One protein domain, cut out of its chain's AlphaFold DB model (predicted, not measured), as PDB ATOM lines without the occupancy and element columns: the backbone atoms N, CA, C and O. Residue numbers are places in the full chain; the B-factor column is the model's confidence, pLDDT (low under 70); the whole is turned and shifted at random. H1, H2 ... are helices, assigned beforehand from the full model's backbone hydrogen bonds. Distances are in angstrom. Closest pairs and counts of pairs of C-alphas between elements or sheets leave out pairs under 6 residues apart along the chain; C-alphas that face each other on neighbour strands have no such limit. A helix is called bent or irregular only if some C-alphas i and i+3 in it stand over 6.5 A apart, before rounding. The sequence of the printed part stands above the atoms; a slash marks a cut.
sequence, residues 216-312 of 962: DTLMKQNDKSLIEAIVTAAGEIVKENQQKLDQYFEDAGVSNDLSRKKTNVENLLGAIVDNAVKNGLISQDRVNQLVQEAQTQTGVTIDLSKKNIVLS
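AT A GLANCE: This is residues 216 to 312 of the 962 residues of an uncharacterized protein of Cohnella candidum (UniProt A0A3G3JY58). Two bent helices, H4 and H2, run side by side, opposite ways; H5 packs across the bend of H2, and the tail, residues 299 to 312, crosses back over H4. The printed part has 97 residues with five named helices, H1 to H5 in order, and no named strand: all helix. It is compact, with a radius of gyration of the C-alphas of 14.1 A, and spans 40 by 31 by 20 A.

IN THESE COORDINATES: H4 and H2, each assigned as one helix by hydrogen bonds, are bent. H4a is residues 256 to 266 and H4b 269 to 278, with C-alphas 266 and 269 7.2 A apart; H2a is 224 to 232 and H2b 235 to 244, with C-alphas 232 and 235 7.5 A apart. H5, residues 284 to 298, is 20.9 A long and ends at C-alpha (-11.580, 15.935, -68.261). H1, residues 216 to 220, begins at C-alpha (-17.169, 1.505, -92.576). H3, residues 247 to 252, is irregular: C-alphas 248 and 251 are 8.1 A apart.

HOW THE PARTS SIT: H4a and H2b only just touch, with 3 pairs of C-alphas within 8 A, the closest Glu 266 and Asn 241. H5 touches H2a, closest C-alphas Ala 294 and Thr 232, 5.6 A. Every O i to N i+4 pair is within hydrogen-bond range except in H3, 0 of 2, where 1 of 3 O i to N i+3 pairs is.

THE WHOLE: The printed part has no cut, its links are tight, and residues 252 to 256 have pLDDT under 70.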
ATOM      1  N   ASP A 216     -17.889   1.504 -91.297       90.31
ATOM      2  CA  ASP A 216     -17.169   1.505 -92.576       90.31
ATOM      3  C   ASP A 216     -17.547   2.737 -93.408       90.31
ATOM      4  O   ASP A 216     -16.687   3.426 -93.956       90.31
ATOM      5  N   THR A 217     -18.842   3.054 -93.453       89.31
ATOM      6  CA  THR A 217     -19.374   4.250 -94.121       89.31
ATOM      7  C   THR A 217     -18.859   5.513 -93.433       89.31
ATOM      8  O   THR A 217     -18.429   6.448 -94.106       89.31
ATOM      9  N   LEU A 218     -18.816   5.522 -92.094       89.44
ATOM     10  CA  LEU A 218     -18.259   6.625 -91.313       89.44
ATOM     11  C   LEU A 218     -16.772   6.847 -91.626       89.44
ATOM     12  O   LEU A 218     -16.371   7.992 -91.797       89.44
ATOM     13  N   MET A 219     -15.957   5.796 -91.759       90.25
ATOM     14  CA  MET A 219     -14.540   5.952 -92.125       90.25
ATOM     15  C   MET A 219     -14.364   6.470 -93.556       90.25
ATOM     16  O   MET A 219     -13.532   7.340 -93.782       90.25
ATOM     17  N   LYS A 220     -15.166   5.993 -94.516       87.06
ATOM     18  CA  LYS A 220     -15.080   6.425 -95.925       87.06
ATOM     19  C   LYS A 220     -15.457   7.892 -96.148       87.06
ATOM     20  O   LYS A 220     -15.001   8.494 -97.109       87.06
ATOM     21  N   GLN A 221     -16.315   8.452 -95.298       82.19
ATOM     22  CA  GLN A 221     -16.857   9.807 -95.460       82.19
ATOM     23  C   GLN A 221     -16.109  10.879 -94.651       82.19
ATOM     24  O   GLN A 221     -16.508  12.047 -94.666       82.19
ATOM     25  N   ASN A 222     -15.075  10.505 -93.891       82.69
ATOM     26  CA  ASN A 222     -14.444  11.409 -92.935       82.69
ATOM     27  C   ASN A 222     -12.920  11.354 -92.969       82.69
ATOM     28  O   ASN A 222     -12.307  10.292 -92.943       82.69
ATOM     29  N   ASP A 223     -12.319  12.538 -92.909       87.12
ATOM     30  CA  ASP A 223     -10.872  12.699 -92.916       87.12
ATOM     31  C   ASP A 223     -10.262  12.497 -91.520       87.12
ATOM     32  O   ASP A 223     -10.907  12.667 -90.475       87.12
ATOM     33  N   LYS A 224      -8.944  12.264 -91.504       91.50
ATOM     34  CA  LYS A 224      -8.099  12.193 -90.302       91.50
ATOM     35  C   LYS A 224      -8.391  13.289 -89.270       91.50
ATOM     36  O   LYS A 224      -8.431  13.005 -88.073       91.50
ATOM     37  N   SER A 225      -8.602  14.536 -89.700       92.75
ATOM     38  CA  SER A 225      -8.825  15.666 -88.786       92.75
ATOM     39  C   SER A 225     -10.085  15.511 -87.934       92.75
ATOM     40  O   SER A 225     -10.092  15.938 -86.780       92.75
ATOM     41  N   LEU A 226     -11.143  14.894 -88.470       94.00
ATOM     42  CA  LEU A 226     -12.381  14.674 -87.722       94.00
ATOM     43  C   LEU A 226     -12.248  13.508 -86.749       94.00
ATOM     44  O   LEU A 226     -12.730  13.607 -85.624       94.00
ATOM     45  N   ILE A 227     -11.520  12.453 -87.125       94.44
ATOM     46  CA  ILE A 227     -11.180  11.375 -86.191       94.44
ATOM     47  C   ILE A 227     -10.364  11.924 -85.015       94.44
ATOM     48  O   ILE A 227     -10.689  11.645 -83.862       94.44
ATOM     49  N   GLU A 228      -9.353  12.760 -85.272       94.69
ATOM     50  CA  GLU A 228      -8.595  13.414 -84.197       94.69
ATOM     51  C   GLU A 228      -9.498  14.284 -83.307       94.69
ATOM     52  O   GLU A 228      -9.342  14.271 -82.082       94.69
ATOM     53  N   ALA A 229     -10.477  14.991 -83.883       95.19
ATOM     54  CA  ALA A 229     -11.442  15.784 -83.124       95.19
ATOM     55  C   ALA A 229     -12.346  14.916 -82.227       95.19
ATOM     56  O   ALA A 229     -12.548  15.260 -81.060       95.19
ATOM     57  N   ILE A 230     -12.820  13.767 -82.725       95.62
ATOM     58  CA  ILE A 230     -13.613  12.794 -81.954       95.62
ATOM     59  C   ILE A 230     -12.800  12.251 -80.773       95.62
ATOM     60  O   ILE A 230     -13.282  12.249 -79.641       95.62
ATOM     61  N   VAL A 231     -11.550  11.832 -81.005       96.19
ATOM     62  CA  VAL A 231     -10.683  11.300 -79.935       96.19
ATOM     63  C   VAL A 231     -10.324  12.389 -78.924       96.19
ATOM     64  O   VAL A 231     -10.301  12.130 -77.725       96.19
ATOM     65  N   THR A 232     -10.123  13.629 -79.373       95.00
ATOM     66  CA  THR A 232      -9.908  14.773 -78.473       95.00
ATOM     67  C   THR A 232     -11.128  15.020 -77.574       95.00
ATOM     68  O   THR A 232     -10.974  15.363 -76.404       95.00
ATOM     69  N   ALA A 233     -12.343  14.813 -78.094       94.31
ATOM     70  CA  ALA A 233     -13.598  14.961 -77.353       94.31
ATOM     71  C   ALA A 233     -13.981  13.728 -76.508       94.31
ATOM     72  O   ALA A 233     -14.940  13.787 -75.741       94.31
ATOM     73  N   ALA A 234     -13.227  12.627 -76.598       95.31
ATOM     74  CA  ALA A 234     -13.537  11.342 -75.968       95.31
ATOM     75  C   ALA A 234     -13.891  11.434 -74.476       95.31
ATOM     76  O   ALA A 234     -14.823  10.773 -74.023       95.31
ATOM     77  N   GLY A 235     -13.171  12.259 -73.710       94.06
ATOM     78  CA  GLY A 235     -13.426  12.426 -72.278       94.06
ATOM     79  C   GLY A 235     -14.813  13.004 -71.976       94.06
ATOM     80  O   GLY A 235     -15.496  12.508 -71.082       94.06
ATOM     81  N   GLU A 236     -15.256  14.005 -72.744       92.38
ATOM     82  CA  GLU A 236     -16.587  14.613 -72.581       92.38
ATOM     83  C   GLU A 236     -17.690  13.677 -73.101       92.38
ATOM     84  O   GLU A 236     -18.695  13.498 -72.417       92.38
ATOM     85  N   ILE A 237     -17.458  12.970 -74.217       94.38
ATOM     86  CA  ILE A 237     -18.378  11.941 -74.738       94.38
ATOM     87  C   ILE A 237     -18.638  10.861 -73.680       94.38
ATOM     88  O   ILE A 237     -19.787  10.529 -73.388       94.38
ATOM     89  N   VAL A 238     -17.574  10.306 -73.085       94.81
ATOM     90  CA  VAL A 238     -17.684   9.259 -72.056       94.81
ATOM     91  C   VAL A 238     -18.428   9.787 -70.832       94.81
ATOM     92  O   VAL A 238     -19.312   9.107 -70.313       94.81
ATOM     93  N   LYS A 239     -18.103  11.003 -70.388       92.75
ATOM     94  CA  LYS A 239     -18.754  11.652 -69.247       92.75
ATOM     95  C   LYS A 239     -20.249  11.839 -69.470       92.75
ATOM     96  O   LYS A 239     -21.039  11.514 -68.588       92.75
ATOM     97  N   GLU A 240     -20.636  12.356 -70.631       91.94
ATOM     98  CA  GLU A 240     -22.036  12.596 -70.955       91.94
ATOM     99  C   GLU A 240     -22.810  11.283 -71.098       91.94
ATOM    100  O   GLU A 240     -23.867  11.131 -70.479       91.94
ATOM    101  N   ASN A 241     -22.257  10.303 -71.818       93.50
ATOM    102  CA  ASN A 241     -22.884   8.992 -71.948       93.50
ATOM    103  C   ASN A 241     -23.071   8.337 -70.576       93.50
ATOM    104  O   ASN A 241     -24.168   7.878 -70.290       93.50
ATOM    105  N   GLN A 242     -22.083   8.373 -69.678       92.06
ATOM    106  CA  GLN A 242     -22.236   7.847 -68.311       92.06
ATOM    107  C   GLN A 242     -23.362   8.526 -67.515       92.06
ATOM    108  O   GLN A 242     -24.008   7.876 -66.697       92.06
ATOM    109  N   GLN A 243     -23.602   9.822 -67.735       91.25
ATOM    110  CA  GLN A 243     -24.625  10.586 -67.014       91.25
ATOM    111  C   GLN A 243     -26.036  10.390 -67.575       91.25
ATOM    112  O   GLN A 243     -27.004  10.454 -66.816       91.25
ATOM    113  N   LYS A 244     -26.163  10.186 -68.890       91.31
ATOM    114  CA  LYS A 244     -27.450  10.189 -69.600       91.31
ATOM    115  C   LYS A 244     -27.833   8.847 -70.226       91.31
ATOM    116  O   LYS A 244     -28.902   8.764 -70.825       91.31
ATOM    117  N   LEU A 245     -27.023   7.795 -70.068       91.31
ATOM    118  CA  LEU A 245     -27.246   6.494 -70.714       91.31
ATOM    119  C   LEU A 245     -28.662   5.957 -70.501       91.31
ATOM    120  O   LEU A 245     -29.279   5.453 -71.433       91.31
ATOM    121  N   ASP A 246     -29.178   6.066 -69.277       90.25
ATOM    122  CA  ASP A 246     -30.531   5.620 -68.960       90.25
ATOM    123  C   ASP A 246     -31.592   6.509 -69.623       90.25
ATOM    124  O   ASP A 246     -32.520   5.974 -70.227       90.25
ATOM    125  N   GLN A 247     -31.397   7.834 -69.605       89.19
ATOM    126  CA  GLN A 247     -32.303   8.827 -70.201       89.19
ATOM    127  C   GLN A 247     -32.491   8.618 -71.705       89.19
ATOM    128  O   GLN A 247     -33.594   8.779 -72.221       89.19
ATOM    129  N   TYR A 248     -31.442   8.205 -72.424       88.69
ATOM    130  CA  TYR A 248     -31.550   7.930 -73.861       88.69
ATOM    131  C   TYR A 248     -32.565   6.829 -74.182       88.69
ATOM    132  O   TYR A 248     -33.149   6.821 -75.268       88.69
ATOM    133  N   PHE A 249     -32.811   5.911 -73.251       86.88
ATOM    134  CA  PHE A 249     -33.626   4.729 -73.491       86.88
ATOM    135  C   PHE A 249     -34.795   4.575 -72.505       86.88
ATOM    136  O   PHE A 249     -35.314   3.467 -72.361       86.88
ATOM    137  N   GLU A 250     -35.238   5.659 -71.859       82.38
ATOM    138  CA  GLU A 250     -36.391   5.644 -70.938       82.38
ATOM    139  C   GLU A 250     -37.666   5.099 -71.607       82.38
ATOM    140  O   GLU A 250     -38.394   4.312 -70.999       82.38
ATOM    141  N   ASP A 251     -37.876   5.405 -72.891       73.94
ATOM    142  CA  ASP A 251     -39.048   4.960 -73.658       73.94
ATOM    143  C   ASP A 251     -38.951   3.508 -74.171       73.94
ATOM    144  O   ASP A 251     -39.917   2.964 -74.701       73.94
ATOM    145  N   ALA A 252     -37.788   2.855 -74.049       66.25
ATOM    146  CA  ALA A 252     -37.501   1.596 -74.750       66.25
ATOM    147  C   ALA A 252     -38.047   0.329 -74.056       66.25
ATOM    148  O   ALA A 252     -37.910  -0.775 -74.591       66.25
ATOM    149  N   GLY A 253     -38.670   0.460 -72.880       57.66
ATOM    150  CA  GLY A 253     -39.133  -0.673 -72.073       57.66
ATOM    151  C   GLY A 253     -37.992  -1.575 -71.563       57.66
ATOM    152  O   GLY A 253     -36.841  -1.490 -71.988       57.66
ATOM    153  N   VAL A 254     -38.290  -2.469 -70.615       55.62
ATOM    154  CA  VAL A 254     -37.290  -3.410 -70.079       55.62
ATOM    155  C   VAL A 254     -37.236  -4.651 -70.972       55.62
ATOM    156  O   VAL A 254     -38.112  -5.510 -70.905       55.62
ATOM    157  N   SER A 255     -36.209  -4.753 -71.815       68.75
ATOM    158  CA  SER A 255     -35.969  -5.903 -72.698       68.75
ATOM    159  C   SER A 255     -34.471  -6.228 -72.797       68.75
ATOM    160  O   SER A 255     -33.625  -5.382 -72.513       68.75
ATOM    161  N   ASN A 256     -34.116  -7.441 -73.239       66.06
ATOM    162  CA  ASN A 256     -32.716  -7.784 -73.553       66.06
ATOM    163  C   ASN A 256     -32.117  -6.865 -74.637       66.06
ATOM    164  O   ASN A 256     -30.901  -6.688 -74.701       66.06
ATOM    165  N   ASP A 257     -32.976  -6.259 -75.457       81.81
ATOM    166  CA  ASP A 257     -32.598  -5.306 -76.493       81.81
ATOM    167  C   ASP A 257     -32.041  -3.998 -75.906       81.81
ATOM    168  O   ASP A 257     -31.078  -3.436 -76.427       81.81
ATOM    169  N   LEU A 258     -32.567  -3.565 -74.754       86.88
ATOM    170  CA  LEU A 258     -32.105  -2.376 -74.040       86.88
ATOM    171  C   LEU A 258     -30.654  -2.518 -73.556       86.88
ATOM    172  O   LEU A 258     -29.835  -1.626 -73.775       86.88
ATOM    173  N   SER A 259     -30.313  -3.642 -72.920       89.62
ATOM    174  CA  SER A 259     -28.947  -3.892 -72.428       89.62
ATOM    175  C   SER A 259     -27.929  -3.938 -73.570       89.62
ATOM    176  O   SER A 259     -26.827  -3.399 -73.443       89.62
ATOM    177  N   ARG A 260     -28.310  -4.537 -74.707       92.88
ATOM    178  CA  ARG A 260     -27.501  -4.561 -75.933       92.88
ATOM    179  C   ARG A 260     -27.267  -3.148 -76.470       92.88
ATOM    180  O   ARG A 260     -26.121  -2.785 -76.710       92.88
ATOM    181  N   LYS A 261     -28.322  -2.332 -76.587       91.25
ATOM    182  CA  LYS A 261     -28.235  -0.933 -77.045       91.25
ATOM    183  C   LYS A 261     -27.339  -0.079 -76.148       91.25
ATOM    184  O   LYS A 261     -26.455   0.603 -76.656       91.25
ATOM    185  N   LYS A 262     -27.482  -0.186 -74.822       93.25
ATOM    186  CA  LYS A 262     -26.592   0.494 -73.864       93.25
ATOM    187  C   LYS A 262     -25.130   0.072 -74.031       93.25
ATOM    188  O   LYS A 262     -24.250   0.923 -74.098       93.25
ATOM    189  N   THR A 263     -24.885  -1.231 -74.183       94.50
ATOM    190  CA  THR A 263     -23.535  -1.767 -74.428       94.50
ATOM    191  C   THR A 263     -22.947  -1.243 -75.741       94.50
ATOM    192  O   THR A 263     -21.771  -0.899 -75.793       94.50
ATOM    193  N   ASN A 264     -23.755  -1.131 -76.799       95.12
ATOM    194  CA  ASN A 264     -23.303  -0.559 -78.067       95.12
ATOM    195  C   ASN A 264     -22.896   0.915 -77.917       95.12
ATOM    196  O   ASN A 264     -21.873   1.302 -78.469       95.12
ATOM    197  N   VAL A 265     -23.636   1.716 -77.140       95.31
ATOM    198  CA  VAL A 265     -23.263   3.115 -76.847       95.31
ATOM    199  C   VAL A 265     -21.929   3.190 -76.102       95.31
ATOM    200  O   VAL A 265     -21.065   3.978 -76.478       95.31
ATOM    201  N   GLU A 266     -21.715   2.342 -75.091       94.81
ATOM    202  CA  GLU A 266     -20.436   2.284 -74.364       94.81
ATOM    203  C   GLU A 266     -19.258   1.877 -75.260       94.81
ATOM    204  O   GLU A 266     -18.149   2.386 -75.101       94.81
ATOM    205  N   ASN A 267     -19.497   0.970 -76.209       96.38
ATOM    206  CA  ASN A 267     -18.468   0.420 -77.092       96.38
ATOM    207  C   ASN A 267     -18.234   1.273 -78.352       96.38
ATOM    208  O   ASN A 267     -17.268   1.033 -79.078       96.38
ATOM    209  N   LEU A 268     -19.104   2.251 -78.633       95.75
ATOM    210  CA  LEU A 268     -19.101   3.023 -79.877       95.75
ATOM    211  C   LEU A 268     -17.766   3.729 -80.113       95.75
ATOM    212  O   LEU A 268     -17.198   3.629 -81.197       95.75
ATOM    213  N   LEU A 269     -17.243   4.417 -79.098       95.81
ATOM    214  CA  LEU A 269     -16.008   5.187 -79.234       95.81
ATOM    215  C   LEU A 269     -14.803   4.279 -79.522       95.81
ATOM    216  O   LEU A 269     -14.012   4.577 -80.415       95.81
ATOM    217  N   GLY A 270     -14.684   3.149 -78.816       96.62
ATOM    218  CA  GLY A 270     -13.632   2.167 -79.089       96.62
ATOM    219  C   GLY A 270     -13.774   1.541 -80.477       96.62
ATOM    220  O   GLY A 270     -12.771   1.328 -81.154       96.62
ATOM    221  N   ALA A 271     -15.005   1.317 -80.945       96.88
ATOM    222  CA  ALA A 271     -15.272   0.798 -82.282       96.88
ATOM    223  C   ALA A 271     -14.921   1.803 -83.397       96.88
ATOM    224  O   ALA A 271     -14.327   1.404 -84.401       96.88
ATOM    225  N   ILE A 272     -15.230   3.093 -83.213       95.56
ATOM    226  CA  ILE A 272     -14.838   4.173 -84.135       95.56
ATOM    227  C   ILE A 272     -13.313   4.246 -84.235       95.56
ATOM    228  O   ILE A 272     -12.767   4.244 -85.336       95.56
ATOM    229  N   VAL A 273     -12.615   4.268 -83.096       96.38
ATOM    230  CA  VAL A 273     -11.150   4.388 -83.071       96.38
ATOM    231  C   VAL A 273     -10.466   3.159 -83.666       96.38
ATOM    232  O   VAL A 273      -9.537   3.307 -84.454       96.38
ATOM    233  N   ASP A 274     -10.934   1.951 -83.345       96.44
ATOM    234  CA  ASP A 274     -10.389   0.712 -83.911       96.44
ATOM    235  C   ASP A 274     -10.530   0.673 -85.439       96.44
ATOM    236  O   ASP A 274      -9.581   0.313 -86.135       96.44
ATOM    237  N   ASN A 275     -11.682   1.096 -85.972       95.62
ATOM    238  CA  ASN A 275     -11.881   1.199 -87.417       95.62
ATOM    239  C   ASN A 275     -11.003   2.285 -88.042       95.62
ATOM    240  O   ASN A 275     -10.419   2.046 -89.096       95.62
ATOM    241  N   ALA A 276     -10.837   3.435 -87.390       95.44
ATOM    242  CA  ALA A 276      -9.985   4.503 -87.908       95.44
ATOM    243  C   ALA A 276      -8.507   4.099 -87.978       95.44
ATOM    244  O   ALA A 276      -7.825   4.435 -88.944       95.44
ATOM    245  N   VAL A 277      -8.022   3.338 -86.991       95.81
ATOM    246  CA  VAL A 277      -6.661   2.783 -87.003       95.81
ATOM    247  C   VAL A 277      -6.505   1.748 -88.117       95.81
ATOM    248  O   VAL A 277      -5.526   1.794 -88.857       95.81
ATOM    249  N   LYS A 278      -7.480   0.846 -88.283       95.12
ATOM    250  CA  LYS A 278      -7.464  -0.167 -89.354       95.12
ATOM    251  C   LYS A 278      -7.486   0.436 -90.758       95.12
ATOM    252  O   LYS A 278      -6.835  -0.104 -91.640       95.12
ATOM    253  N   ASN A 279      -8.203   1.543 -90.947       92.88
ATOM    254  CA  ASN A 279      -8.287   2.261 -92.221       92.88
ATOM    255  C   ASN A 279      -7.138   3.271 -92.423       92.88
ATOM    256  O   ASN A 279      -7.177   4.060 -93.359       92.88
ATOM    257  N   GLY A 280      -6.130   3.304 -91.542       93.31
ATOM    258  CA  GLY A 280      -4.962   4.179 -91.694       93.31
ATOM    259  C   GLY A 280      -5.219   5.674 -91.456       93.31
ATOM    260  O   GLY A 280      -4.310   6.482 -91.634       93.31
ATOM    261  N   LEU A 281      -6.414   6.067 -91.000       92.38
ATOM    262  CA  LEU A 281      -6.764   7.473 -90.759       92.38
ATOM    263  C   LEU A 281      -6.018   8.062 -89.553       92.38
ATOM    264  O   LEU A 281      -5.740   9.260 -89.510       92.38
ATOM    265  N   ILE A 282      -5.684   7.233 -88.562       94.94
ATOM    266  CA  ILE A 282      -4.945   7.639 -87.364       94.94
ATOM    267  C   ILE A 282      -4.041   6.502 -86.881       94.94
ATOM    268  O   ILE A 282      -4.431   5.339 -86.883       94.94
ATOM    269  N   SER A 283      -2.821   6.817 -86.438       97.06
ATOM    270  CA  SER A 283      -1.937   5.807 -85.850       97.06
ATOM    271  C   SER A 283      -2.322   5.501 -84.400       97.06
ATOM    272  O   SER A 283      -2.804   6.372 -83.671       97.06
ATOM    273  N   GLN A 284      -2.036   4.279 -83.941       95.56
ATOM    274  CA  GLN A 284      -2.282   3.892 -82.549       95.56
ATOM    275  C   GLN A 284      -1.522   4.785 -81.551       95.56
ATOM    276  O   GLN A 284      -2.056   5.126 -80.498       95.56
ATOM    277  N   ASP A 285      -0.307   5.221 -81.887       97.12
ATOM    278  CA  ASP A 285       0.472   6.133 -81.039       97.12
ATOM    279  C   ASP A 285      -0.208   7.497 -80.896       97.12
ATOM    280  O   ASP A 285      -0.289   8.048 -79.796       97.12
ATOM    281  N   ARG A 286      -0.759   8.023 -81.998       97.06
ATOM    282  CA  ARG A 286      -1.503   9.283 -81.984       97.06
ATOM    283  C   ARG A 286      -2.791   9.159 -81.175       97.06
ATOM    284  O   ARG A 286      -3.100  10.066 -80.406       97.06
ATOM    285  N   VAL A 287      -3.501   8.033 -81.293       97.12
ATOM    286  CA  VAL A 287      -4.660   7.713 -80.443       97.12
ATOM    287  C   VAL A 287      -4.263   7.745 -78.969       97.12
ATOM    288  O   VAL A 287      -4.898   8.444 -78.187       97.12
ATOM    289  N   ASN A 288      -3.196   7.037 -78.589       96.56
ATOM    290  CA  ASN A 288      -2.744   6.964 -77.199       96.56
ATOM    291  C   ASN A 288      -2.416   8.357 -76.634       96.56
ATOM    292  O   ASN A 288      -2.804   8.671 -75.509       96.56
ATOM    293  N   GLN A 289      -1.759   9.207 -77.430       97.19
ATOM    294  CA  GLN A 289      -1.464  10.588 -77.056       97.19
ATOM    295  C   GLN A 289      -2.745  11.405 -76.827       97.19
ATOM    296  O   GLN A 289      -2.901  12.024 -75.775       97.19
ATOM    297  N   LEU A 290      -3.672  11.400 -77.791       96.88
ATOM    298  CA  LEU A 290      -4.913  12.173 -77.698       96.88
ATOM    299  C   LEU A 290      -5.800  11.700 -76.541       96.88
ATOM    300  O   LEU A 290      -6.385  12.522 -75.840       96.88
ATOM    301  N   VAL A 291      -5.857  10.390 -76.291       96.62
ATOM    302  CA  VAL A 291      -6.560   9.823 -75.134       96.62
ATOM    303  C   VAL A 291      -5.947  10.332 -73.834       96.62
ATOM    304  O   VAL A 291      -6.678  10.803 -72.967       96.62
ATOM    305  N   GLN A 292      -4.618  10.310 -73.699       95.75
ATOM    306  CA  GLN A 292      -3.945  10.825 -72.505       95.75
ATOM    307  C   GLN A 292      -4.229  12.323 -72.285       95.75
ATOM    308  O   GLN A 292      -4.486  12.751 -71.154       95.75
ATOM    309  N   GLU A 293      -4.215  13.122 -73.354       95.06
ATOM    310  CA  GLU A 293      -4.573  14.543 -73.314       95.06
ATOM    311  C   GLU A 293      -6.031  14.737 -72.862       95.06
ATOM    312  O   GLU A 293      -6.289  15.515 -71.940       95.06
ATOM    313  N   ALA A 294      -6.975  13.983 -73.432       94.19
ATOM    314  CA  ALA A 294      -8.394  14.042 -73.086       94.19
ATOM    315  C   ALA A 294      -8.667  13.611 -71.632       94.19
ATOM    316  O   ALA A 294      -9.432  14.272 -70.921       94.19
ATOM    317  N   GLN A 295      -8.002  12.557 -71.141       95.12
ATOM    318  CA  GLN A 295      -8.089  12.125 -69.738       95.12
ATOM    319  C   GLN A 295      -7.564  13.206 -68.790       95.12
ATOM    320  O   GLN A 295      -8.174  13.476 -67.758       95.12
ATOM    321  N   THR A 296      -6.459  13.860 -69.154       94.25
ATOM    322  CA  THR A 296      -5.871  14.945 -68.354       94.25
ATOM    323  C   THR A 296      -6.795  16.163 -68.294       94.25
ATOM    324  O   THR A 296      -6.923  16.786 -67.243       94.25
ATOM    325  N   GLN A 297      -7.458  16.497 -69.406       89.25
ATOM    326  CA  GLN A 297      -8.361  17.649 -69.491       89.25
ATOM    327  C   GLN A 297      -9.677  17.438 -68.734       89.25
ATOM    328  O   GLN A 297     -10.182  18.372 -68.115       89.25
ATOM    329  N   THR A 298     -10.232  16.226 -68.782       90.06
ATOM    330  CA  THR A 298     -11.580  15.935 -68.261       90.06
ATOM    331  C   THR A 298     -11.585  15.233 -66.904       90.06
ATOM    332  O   THR A 298     -12.592  15.271 -66.198       90.06
ATOM    333  N   GLY A 299     -10.481  14.581 -66.526       93.38
ATOM    334  CA  GLY A 299     -10.391  13.723 -65.342       93.38
ATOM    335  C   GLY A 299     -11.150  12.395 -65.466       93.38
ATOM    336  O   GLY A 299     -11.304  11.691 -64.469       93.38
ATOM    337  N   VAL A 300     -11.643  12.052 -66.660       94.38
ATOM    338  CA  VAL A 300     -12.452  10.854 -66.920       94.38
ATOM    339  C   VAL A 300     -11.577   9.739 -67.480       94.38
ATOM    340  O   VAL A 300     -10.753   9.967 -68.361       94.38
ATOM    341  N   THR A 301     -11.762   8.511 -66.992       93.75
ATOM    342  CA  THR A 301     -11.092   7.330 -67.554       93.75
ATOM    343  C   THR A 301     -11.737   6.940 -68.881       93.75
ATOM    344  O   THR A 301     -12.939   6.687 -68.928       93.75
ATOM    345  N   ILE A 302     -10.933   6.846 -69.941       95.00
ATOM    346  CA  ILE A 302     -11.375   6.480 -71.288       95.00
ATOM    347  C   ILE A 302     -10.894   5.052 -71.564       95.00
ATOM    348  O   ILE A 302      -9.691   4.796 -71.569       95.00
ATOM    349  N   ASP A 303     -11.827   4.125 -71.779       93.00
ATOM    350  CA  ASP A 303     -11.541   2.726 -72.116       93.00
ATOM    351  C   ASP A 303     -11.953   2.435 -73.563       93.00
ATOM    352  O   ASP A 303     -13.128   2.231 -73.858       93.00
ATOM    353  N   LEU A 304     -10.969   2.415 -74.467       94.25
ATOM    354  CA  LEU A 304     -11.171   2.104 -75.888       94.25
ATOM    355  C   LEU A 304     -11.020   0.608 -76.210       94.25
ATOM    356  O   LEU A 304     -11.149   0.215 -77.368       94.25
ATOM    357  N   SER A 305     -10.738  -0.245 -75.215       93.38
ATOM    358  CA  SER A 305     -10.642  -1.697 -75.441       93.38
ATOM    359  C   SER A 305     -12.007  -2.318 -75.763       93.38
ATOM    360  O   SER A 305     -12.103  -3.339 -76.452       93.38
ATOM    361  N   LYS A 306     -13.071  -1.657 -75.304       93.38
ATOM    362  CA  LYS A 306     -14.465  -1.972 -75.580       93.38
ATOM    363  C   LYS A 306     -14.874  -1.482 -76.969       93.38
ATOM    364  O   LYS A 306     -15.044  -0.289 -77.189       93.38
ATOM    365  N   LYS A 307     -15.050  -2.417 -77.904       94.88
ATOM    366  CA  LYS A 307     -15.301  -2.099 -79.325       94.88
ATOM    367  C   LYS A 307     -16.299  -3.008 -80.042       94.88
ATOM    368  O   LYS A 307     -16.515  -2.865 -81.239       94.88
ATOM    369  N   ASN A 308     -16.884  -3.979 -79.340       94.25
ATOM    370  CA  ASN A 308     -17.800  -4.931 -79.961       94.25
ATOM    371  C   ASN A 308     -19.207  -4.328 -80.082       94.25
ATOM    372  O   ASN A 308     -19.854  -4.099 -79.060       94.25
ATOM    373  N   ILE A 309     -19.683  -4.107 -81.304       94.19
ATOM    374  CA  ILE A 309     -21.044  -3.633 -81.581       94.19
ATOM    375  C   ILE A 309     -21.874  -4.810 -82.083       94.19
ATOM    376  O   ILE A 309     -21.509  -5.472 -83.052       94.19
ATOM    377  N   VAL A 310     -22.998  -5.077 -81.422       93.88
ATOM    378  CA  VAL A 310     -23.902  -6.173 -81.791       93.88
ATOM    379  C   VAL A 310     -25.209  -5.584 -82.284       93.88
ATOM    380  O   VAL A 310     -25.908  -4.941 -81.505       93.88
ATOM    381  N   LEU A 311     -25.557  -5.828 -83.548       93.06
ATOM    382  CA  LEU A 311     -26.778  -5.323 -84.186       93.06
ATOM    383  C   LEU A 311     -27.838  -6.418 -84.347       93.06
ATOM    384  O   LEU A 311     -27.495  -7.579 -84.592       93.06
ATOM    385  N   SER A 312     -29.113  -6.042 -84.238       91.94
ATOM    386  CA  SER A 312     -30.241  -6.905 -84.606       91.94
ATOM    387  C   SER A 312     -30.373  -7.024 -86.132       91.94
ATOM    388  O   SER A 312     -29.790  -6.242 -86.884       91.94
TER     389      SER A 312